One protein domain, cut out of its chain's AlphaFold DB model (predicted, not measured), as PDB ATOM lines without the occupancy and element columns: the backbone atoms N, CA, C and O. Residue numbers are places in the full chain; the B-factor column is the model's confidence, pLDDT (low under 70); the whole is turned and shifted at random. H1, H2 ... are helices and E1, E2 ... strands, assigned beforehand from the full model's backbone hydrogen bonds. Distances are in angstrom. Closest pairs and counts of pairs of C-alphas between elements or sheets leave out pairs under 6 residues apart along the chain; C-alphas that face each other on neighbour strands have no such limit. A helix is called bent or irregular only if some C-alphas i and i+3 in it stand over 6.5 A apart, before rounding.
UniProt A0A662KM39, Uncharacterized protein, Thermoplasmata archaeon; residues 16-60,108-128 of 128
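Overview. This is residues 16 to 60 and 108 to 128 of the 128 residues of an uncharacterized protein of Thermoplasmata archaeon (UniProt A0A662KM39). Helices H2 and H3 cross steeply and together cover one side of a tiny antiparallel sheet, H2 by E1 and H3 by E2, while residues 20 to 26, of which 20 to 25 belong to H1, stick out. The printed part has 66 residues, mostly helix, in the order H1, H2, E1, E2, H3. It is compact, radius of gyration of the C-alphas 11.5 A, spanning 33 by 24 by 19 A.

Along the chain. H1, residues 19 to 25, begins at C-alpha (44.820, -44.395, 17.470) and measures 10.1 A. H2, residues 36 to 47, measures 16.3 A; E1, residues 55 to 57, 6.3 A; E2, residues 108 to 110, 7.0 A. H3, residues 112 to 127, measures 22.9 A and ends at C-alpha (43.413, -41.724, 3.946); it is irregular, C-alphas 113 and 116 being 8.0 A apart, with a kink of 44 degrees near residue 119.

Arrangement. H2 and H3 touch, closest C-alphas Ala 47 and Glu 117, 5.5 A, at a steep tilt of 57 degrees, opposite ways. N 55 and O 109, 2.9 A, are within hydrogen-bond range between E1 and E2. H1 and H2 are apart. Every O i to N i+4 pair is within range in H1 and H2, 9 of 12 in H3.

Size, cuts and confidence. The farthest C-alphas, Arg 24 and Pro 50, are 33.7 A apart. Residues 61 to 107 are cut out, leaving 15.1 A between C-alphas 60 and 108. Residue 33 has pLDDT under 70.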
ATOM      1  N   SER A  16      44.352 -52.462   9.667       95.44
ATOM      2  CA  SER A  16      44.014 -51.782  10.918       95.44
ATOM      3  C   SER A  16      45.065 -50.735  11.247       95.44
ATOM      4  O   SER A  16      46.249 -51.025  11.090       95.44
ATOM      5  N   LYS A  17      44.641 -49.586  11.774       92.81
ATOM      6  CA  LYS A  17      45.534 -48.621  12.427       92.81
ATOM      7  C   LYS A  17      45.029 -48.318  13.830       92.81
ATOM      8  O   LYS A  17      43.831 -48.089  14.024       92.81
ATOM      9  N   ALA A  18      45.939 -48.328  14.795       89.62
ATOM     10  CA  ALA A  18      45.693 -47.876  16.154       89.62
ATOM     11  C   ALA A  18      45.596 -46.347  16.212       89.62
ATOM     12  O   ALA A  18      46.044 -45.626  15.314       89.62
ATOM     13  N   ARG A  19      45.008 -45.834  17.289       84.44
ATOM     14  CA  ARG A  19      44.820 -44.395  17.470       84.44
ATOM     15  C   ARG A  19      46.150 -43.657  17.601       84.44
ATOM     16  O   ARG A  19      46.309 -42.558  17.074       84.44
ATOM     17  N   GLU A  20      47.119 -44.280  18.256       84.50
ATOM     18  CA  GLU A  20      48.474 -43.770  18.433       84.50
ATOM     19  C   GLU A  20      49.228 -43.673  17.104       84.50
ATOM     20  O   GLU A  20      50.014 -42.744  16.914       84.50
ATOM     21  N   GLU A  21      48.984 -44.605  16.177       88.62
ATOM     22  CA  GLU A  21      49.573 -44.579  14.834       88.62
ATOM     23  C   GLU A  21      49.037 -43.391  14.031       88.62
ATOM     24  O   GLU A  21      49.826 -42.632  13.470       88.62
ATOM     25  N   LEU A  22      47.716 -43.160  14.058       86.75
ATOM     26  CA  LEU A  22      47.099 -42.002  13.399       86.75
ATOM     27  C   LEU A  22      47.643 -40.676  13.943       86.75
ATOM     28  O   LEU A  22      47.996 -39.787  13.171       86.75
ATOM     29  N   LEU A  23      47.775 -40.558  15.270       85.38
ATOM     30  CA  LEU A  23      48.336 -39.368  15.916       85.38
ATOM     31  C   LEU A  23      49.806 -39.137  15.542       85.38
ATOM     32  O   LEU A  23      50.207 -38.000  15.293       85.38
ATOM     33  N   ARG A  24      50.613 -40.205  15.499       88.31
ATOM     34  CA  ARG A  24      52.041 -40.137  15.151       88.31
ATOM     35  C   ARG A  24      52.251 -39.699  13.705       88.31
ATOM     36  O   ARG A  24      53.138 -38.891  13.439       88.31
ATOM     37  N   GLU A  25      51.449 -40.236  12.796       87.81
ATOM     38  CA  GLU A  25      51.549 -39.979  11.357       87.81
ATOM     39  C   GLU A  25      50.737 -38.753  10.912       87.81
ATOM     40  O   GLU A  25      50.814 -38.361   9.752       87.81
ATOM     41  N   LYS A  26      50.001 -38.114  11.837       84.94
ATOM     42  CA  LYS A  26      49.068 -37.005  11.566       84.94
ATOM     43  C   LYS A  26      48.052 -37.352  10.470       84.94
ATOM     44  O   LYS A  26      47.686 -36.497   9.668       84.94
ATOM     45  N   LEU A  27      47.621 -38.611  10.443       84.00
ATOM     46  CA  LEU A  27      46.607 -39.094   9.518       84.00
ATOM     47  C   LEU A  27      45.219 -38.788  10.069       84.00
ATOM     48  O   LEU A  27      44.906 -39.116  11.217       84.00
ATOM     49  N   GLU A  28      44.375 -38.213   9.224       84.12
ATOM     50  CA  GLU A  28      42.950 -38.058   9.485       84.12
ATOM     51  C   GLU A  28      42.175 -39.012   8.579       84.12
ATOM     52  O   GLU A  28      42.531 -39.213   7.422       84.12
ATOM     53  N   LEU A  29      41.128 -39.633   9.122       83.75
ATOM     54  CA  LEU A  29      40.251 -40.491   8.333       83.75
ATOM     55  C   LEU A  29      39.390 -39.622   7.415       83.75
ATOM     56  O   LEU A  29      38.633 -38.778   7.902       83.75
ATOM     57  N   SER A  30      39.434 -39.895   6.110       81.38
ATOM     58  CA  SER A  30      38.529 -39.290   5.122       81.38
ATOM     59  C   SER A  30      37.071 -39.727   5.342       81.38
ATOM     60  O   SER A  30      36.127 -39.053   4.928       81.38
ATOM     61  N   VAL A  31      36.873 -40.856   6.031       79.25
ATOM     62  CA  VAL A  31      35.577 -41.508   6.240       79.25
ATOM     63  C   VAL A  31      35.045 -41.236   7.645       79.25
ATOM     64  O   VAL A  31      35.745 -41.405   8.645       79.25
ATOM     65  N   LYS A  32      33.767 -40.860   7.728       76.06
ATOM     66  CA  LYS A  32      33.020 -40.733   8.987       76.06
ATOM     67  C   LYS A  32      32.048 -41.893   9.127       76.06
ATOM     68  O   LYS A  32      31.750 -42.578   8.156       76.06
ATOM     69  N   ARG A  33      31.505 -42.096  10.330       68.44
ATOM     70  CA  ARG A  33      30.546 -43.179  10.617       68.44
ATOM     71  C   ARG A  33      29.357 -43.206   9.651       68.44
ATOM     72  O   ARG A  33      28.884 -44.286   9.321       68.44
ATOM     73  N   GLU A  34      28.902 -42.046   9.186       73.62
ATOM     74  CA  GLU A  34      27.781 -41.920   8.252       73.62
ATOM     75  C   GLU A  34      28.135 -42.365   6.822       73.62
ATOM     76  O   GLU A  34      27.251 -42.801   6.091       73.62
ATOM     77  N   THR A  35      29.416 -42.301   6.442       85.38
ATOM     78  CA  THR A  35      29.921 -42.656   5.104       85.38
ATOM     79  C   THR A  35      30.660 -43.998   5.078       85.38
ATOM     80  O   THR A  35      31.170 -44.409   4.039       85.38
ATOM     81  N   VAL A  36      30.683 -44.737   6.199       91.06
ATOM     82  CA  VAL A  36      31.342 -46.056   6.314       91.06
ATOM     83  C   VAL A  36      30.875 -47.023   5.232       91.06
ATOM     84  O   VAL A  36      31.696 -47.706   4.631       91.06
ATOM     85  N   LYS A  37      29.571 -47.051   4.948       92.00
ATOM     86  CA  LYS A  37      29.015 -47.956   3.940       92.00
ATOM     87  C   LYS A  37      29.538 -47.651   2.533       92.00
ATOM     88  O   LYS A  37      29.862 -48.567   1.788       92.00
ATOM     89  N   GLU A  38      29.676 -46.372   2.190       93.44
ATOM     90  CA  GLU A  38      30.231 -45.950   0.898       93.44
ATOM     91  C   GLU A  38      31.692 -46.397   0.769       93.44
ATOM     92  O   GLU A  38      32.094 -46.910  -0.274       93.44
ATOM     93  N   ALA A  39      32.461 -46.294   1.858       94.12
ATOM     94  CA  ALA A  39      33.833 -46.782   1.906       94.12
ATOM     95  C   ALA A  39      33.920 -48.315   1.790       94.12
ATOM     96  O   ALA A  39      34.781 -48.825   1.076       94.12
ATOM     97  N   GLU A  40      33.032 -49.065   2.452       96.56
ATOM     98  CA  GLU A  40      32.947 -50.528   2.322       96.56
ATOM     99  C   GLU A  40      32.692 -50.951   0.871       96.56
ATOM    100  O   GLU A  40      33.417 -51.801   0.341       96.56
ATOM    101  N   ASP A  41      31.707 -50.329   0.222       95.88
ATOM    102  CA  ASP A  41      31.320 -50.620  -1.159       95.88
ATOM    103  C   ASP A  41      32.433 -50.236  -2.144       95.88
ATOM    104  O   ASP A  41      32.742 -50.980  -3.082       95.88
ATOM    105  N   GLU A  42      33.099 -49.103  -1.913       95.56
ATOM    106  CA  GLU A  42      34.226 -48.659  -2.725       95.56
ATOM    107  C   GLU A  42      35.433 -49.597  -2.607       95.56
ATOM    108  O   GLU A  42      36.000 -50.008  -3.628       95.56
ATOM    109  N   ILE A  43      35.808 -49.985  -1.385       96.94
ATOM    110  CA  ILE A  43      36.891 -50.945  -1.146       96.94
ATOM    111  C   ILE A  43      36.540 -52.290  -1.787       96.94
ATOM    112  O   ILE A  43      37.382 -52.873  -2.473       96.94
ATOM    113  N   ALA A  44      35.302 -52.772  -1.622       97.25
ATOM    114  CA  ALA A  44      34.849 -54.026  -2.215       97.25
ATOM    115  C   ALA A  44      34.953 -53.995  -3.746       97.25
ATOM    116  O   ALA A  44      35.540 -54.900  -4.347       97.25
ATOM    117  N   LYS A  45      34.481 -52.910  -4.374       97.25
ATOM    118  CA  LYS A  45      34.550 -52.702  -5.824       97.25
ATOM    119  C   LYS A  45      35.990 -52.659  -6.332       97.25
ATOM    120  O   LYS A  45      36.312 -53.352  -7.296       97.25
ATOM    121  N   ARG A  46      36.863 -51.871  -5.693       96.50
ATOM    122  CA  ARG A  46      38.278 -51.737  -6.086       96.50
ATOM    123  C   ARG A  46      39.056 -53.045  -5.891       96.50
ATOM    124  O   ARG A  46      39.943 -53.339  -6.687       96.50
ATOM    125  N   ALA A  47      38.717 -53.834  -4.869       96.38
ATOM    126  CA  ALA A  47      39.399 -55.087  -4.535       96.38
ATOM    127  C   ALA A  47      38.772 -56.351  -5.163       96.38
ATOM    128  O   ALA A  47      39.269 -57.459  -4.943       96.38
ATOM    129  N   GLY A  48      37.688 -56.217  -5.936       96.50
ATOM    130  CA  GLY A  48      36.999 -57.348  -6.571       96.50
ATOM    131  C   GLY A  48      36.321 -58.297  -5.574       96.50
ATOM    132  O   GLY A  48      36.198 -59.499  -5.836       96.50
ATOM    133  N   VAL A  49      35.917 -57.773  -4.417       96.62
ATOM    134  CA  VAL A  49      35.184 -58.507  -3.382       96.62
ATOM    135  C   VAL A  49      33.683 -58.378  -3.657       96.62
ATOM    136  O   VAL A  49      33.237 -57.299  -4.044       96.62
ATOM    137  N   PRO A  50      32.878 -59.436  -3.451       93.81
ATOM    138  CA  PRO A  50      31.425 -59.302  -3.468       93.81
ATOM    139  C   PRO A  50      30.935 -58.200  -2.513       93.81
ATOM    140  O   PRO A  50      31.461 -58.050  -1.409       93.81
ATOM    141  N   GLU A  51      29.913 -57.453  -2.924       91.44
ATOM    142  CA  GLU A  51      29.295 -56.409  -2.098       91.44
ATOM    143  C   GLU A  51      28.830 -56.976  -0.743       91.44
ATOM    144  O   GLU A  51      28.356 -58.114  -0.654       91.44
ATOM    145  N   GLY A  52      29.016 -56.208   0.334       91.75
ATOM    146  CA  GLY A  52      28.690 -56.633   1.700       91.75
ATOM    147  C   GLY A  52      29.655 -57.656   2.323       91.75
ATOM    148  O   GLY A  52      29.361 -58.207   3.388       91.75
ATOM    149  N   TYR A  53      30.796 -57.939   1.681       95.44
ATOM    150  CA  TYR A  53      31.860 -58.799   2.226       95.44
ATOM    151  C   TYR A  53      33.116 -58.029   2.659       95.44
ATOM    152  O   TYR A  53      34.111 -58.644   3.043       95.44
ATOM    153  N   VAL A  54      33.072 -56.700   2.640       97.31
ATOM    154  CA  VAL A  54      34.045 -55.837   3.313       97.31
ATOM    155  C   VAL A  54      33.332 -55.177   4.484       97.31
ATOM    156  O   VAL A  54      32.198 -54.743   4.334       97.31
ATOM    157  N   ILE A  55      33.978 -55.160   5.648       96.00
ATOM    158  CA  ILE A  55      33.481 -54.474   6.842       96.00
ATOM    159  C   ILE A  55      34.532 -53.461   7.266       96.00
ATOM    160  O   ILE A  55      35.679 -53.854   7.493       96.00
ATOM    161  N   VAL A  56      34.138 -52.202   7.404       95.50
ATOM    162  CA  VAL A  56      34.951 -51.126   7.969       95.50
ATOM    163  C   VAL A  56      34.399 -50.812   9.358       95.50
ATOM    164  O   VAL A  56      33.277 -50.346   9.521       95.50
ATOM    165  N   ASP A  57      35.200 -51.082  10.381       92.19
ATOM    166  CA  ASP A  57      34.854 -50.839  11.775       92.19
ATOM    167  C   ASP A  57      35.602 -49.612  12.301       92.19
ATOM    168  O   ASP A  57      36.834 -49.606  12.390       92.19
ATOM    169  N   ILE A  58      34.836 -48.575  12.646       89.81
ATOM    170  CA  ILE A  58      35.313 -47.358  13.304       89.81
ATOM    171  C   ILE A  58      34.637 -47.288  14.681       89.81
ATOM    172  O   ILE A  58      33.450 -46.925  14.774       89.81
ATOM    173  N   PRO A  59      35.371 -47.627  15.757       83.69
ATOM    174  CA  PRO A  59      34.893 -47.509  17.126       83.69
ATOM    175  C   PRO A  59      34.394 -46.092  17.417       83.69
ATOM    176  O   PRO A  59      35.117 -45.109  17.260       83.69
ATOM    177  N   GLY A  60      33.138 -45.969  17.840       74.56
ATOM    178  CA  GLY A  60      32.579 -44.682  18.241       74.56
ATOM    179  C   GLY A  60      32.729 -44.405  19.729       74.56
ATOM    180  O   GLY A  60      33.062 -45.277  20.530       74.56
ATOM    181  N   VAL A 108      39.604 -52.862   8.862       97.31
ATOM    182  CA  VAL A 108      38.927 -53.414   7.685       97.31
ATOM    183  C   VAL A 108      39.049 -54.931   7.673       97.31
ATOM    184  O   VAL A 108      40.146 -55.488   7.792       97.31
ATOM    185  N   CYS A 109      37.916 -55.607   7.513       97.56
ATOM    186  CA  CYS A 109      37.790 -57.058   7.518       97.56
ATOM    187  C   CYS A 109      37.170 -57.563   6.212       97.56
ATOM    188  O   CYS A 109      36.233 -56.967   5.694       97.56
ATOM    189  N   CYS A 110      37.655 -58.696   5.703       97.69
ATOM    190  CA  CYS A 110      37.134 -59.331   4.487       97.69
ATOM    191  C   CYS A 110      37.356 -60.857   4.507       97.69
ATOM    192  O   CYS A 110      38.014 -61.373   5.420       97.69
ATOM    193  N   PRO A 111      36.849 -61.639   3.532       96.75
ATOM    194  CA  PRO A 111      37.261 -63.029   3.372       96.75
ATOM    195  C   PRO A 111      38.767 -63.143   3.164       96.75
ATOM    196  O   PRO A 111      39.383 -62.307   2.505       96.75
ATOM    197  N   GLU A 112      39.342 -64.226   3.677       96.00
ATOM    198  CA  GLU A 112      40.788 -64.467   3.670       96.00
ATOM    199  C   GLU A 112      41.417 -64.353   2.276       96.00
ATOM    200  O   GLU A 112      42.471 -63.740   2.125       96.00
ATOM    201  N   LYS A 113      40.717 -64.848   1.248       96.44
ATOM    202  CA  LYS A 113      41.142 -64.798  -0.159       96.44
ATOM    203  C   LYS A 113      41.477 -63.384  -0.655       96.44
ATOM    204  O   LYS A 113      42.320 -63.244  -1.533       96.44
ATOM    205  N   TYR A 114      40.827 -62.353  -0.118       97.31
ATOM    206  CA  TYR A 114      40.954 -60.971  -0.594       97.31
ATOM    207  C   TYR A 114      41.828 -60.094   0.304       97.31
ATOM    208  O   TYR A 114      41.993 -58.910   0.024       97.31
ATOM    209  N   ARG A 115      42.401 -60.661   1.373       97.12
ATOM    210  CA  ARG A 115      43.062 -59.912   2.449       97.12
ATOM    211  C   ARG A 115      44.098 -58.906   1.944       97.12
ATOM    212  O   ARG A 115      44.078 -57.758   2.367       97.12
ATOM    213  N   THR A 116      44.981 -59.333   1.046       97.25
ATOM    214  CA  THR A 116      46.071 -58.491   0.533       97.25
ATOM    215  C   THR A 116      45.548 -57.328  -0.303       97.25
ATOM    216  O   THR A 116      45.976 -56.192  -0.118       97.25
ATOM    217  N   GLU A 117      44.599 -57.596  -1.200       97.75
ATOM    218  CA  GLU A 117      44.066 -56.563  -2.087       97.75
ATOM    219  C   GLU A 117      43.201 -55.564  -1.312       97.75
ATOM    220  O   GLU A 117      43.356 -54.357  -1.475       97.75
ATOM    221  N   VAL A 118      42.362 -56.053  -0.393       98.00
ATOM    222  CA  VAL A 118      41.558 -55.200   0.494       98.00
ATOM    223  C   VAL A 118      42.446 -54.313   1.355       98.00
ATOM    224  O   VAL A 118      42.130 -53.139   1.500       98.00
ATOM    225  N   ALA A 119      43.564 -54.820   1.883       97.69
ATOM    226  CA  ALA A 119      44.483 -54.007   2.676       97.69
ATOM    227  C   ALA A 119      45.025 -52.807   1.883       97.69
ATOM    228  O   ALA A 119      44.999 -51.680   2.372       97.69
ATOM    229  N   ARG A 120      45.440 -53.045   0.632       96.81
ATOM    230  CA  ARG A 120      45.961 -52.008  -0.266       96.81
ATOM    231  C   ARG A 120      44.907 -50.960  -0.625       96.81
ATOM    232  O   ARG A 120      45.214 -49.773  -0.667       96.81
ATOM    233  N   GLN A 121      43.681 -51.389  -0.927       97.06
ATOM    234  CA  GLN A 121      42.610 -50.457  -1.291       97.06
ATOM    235  C   GLN A 121      42.061 -49.707  -0.076       97.06
ATOM    236  O   GLN A 121      41.721 -48.537  -0.206       97.06
ATOM    237  N   ALA A 122      42.015 -50.348   1.094       96.19
ATOM    238  CA  ALA A 122      41.587 -49.720   2.338       96.19
ATOM    239  C   ALA A 122      42.474 -48.531   2.708       96.19
ATOM    240  O   ALA A 122      41.948 -47.470   3.013       96.19
ATOM    241  N   GLU A 123      43.799 -48.676   2.637       94.06
ATOM    242  CA  GLU A 123      44.718 -47.573   2.940       94.06
ATOM    243  C   GLU A 123      44.449 -46.344   2.058       94.06
ATOM    244  O   GLU A 123      44.365 -45.231   2.566       94.06
ATOM    245  N   ARG A 124      44.206 -46.556   0.761       92.50
ATOM    246  CA  ARG A 124      43.871 -45.477  -0.176       92.50
ATOM    247  C   ARG A 124      42.517 -44.847   0.115       92.50
ATOM    248  O   ARG A 124      42.416 -43.642   0.222       92.50
ATOM    249  N   VAL A 125      41.464 -45.651   0.250       93.69
ATOM    250  CA  VAL A 125      40.097 -45.128   0.436       93.69
ATOM    251  C   VAL A 125      39.931 -44.419   1.786       93.69
ATOM    252  O   VAL A 125      39.118 -43.509   1.910       93.69
ATOM    253  N   LEU A 126      40.674 -44.837   2.815       92.00
ATOM    254  CA  LEU A 126      40.525 -44.289   4.163       92.00
ATOM    255  C   LEU A 126      41.356 -43.021   4.419       92.00
ATOM    256  O   LEU A 126      40.997 -42.281   5.336       92.00
ATOM    257  N   PHE A 127      42.439 -42.791   3.666       89.94
ATOM    258  CA  PHE A 127      43.413 -41.724   3.946       89.94
ATOM    259  C   PHE A 127      43.844 -40.878   2.735       89.94
ATOM    260  O   PHE A 127      44.510 -39.864   2.943       89.94
ATOM    261  N   GLU A 128      43.510 -41.269   1.501       81.50
ATOM    262  CA  GLU A 128      43.608 -40.397   0.312       81.50
ATOM    263  C   GLU A 128      42.263 -39.699   0.047       81.50
ATOM    264  O   GLU A 128      42.295 -38.603  -0.557       81.50
TER     265      GLU A 128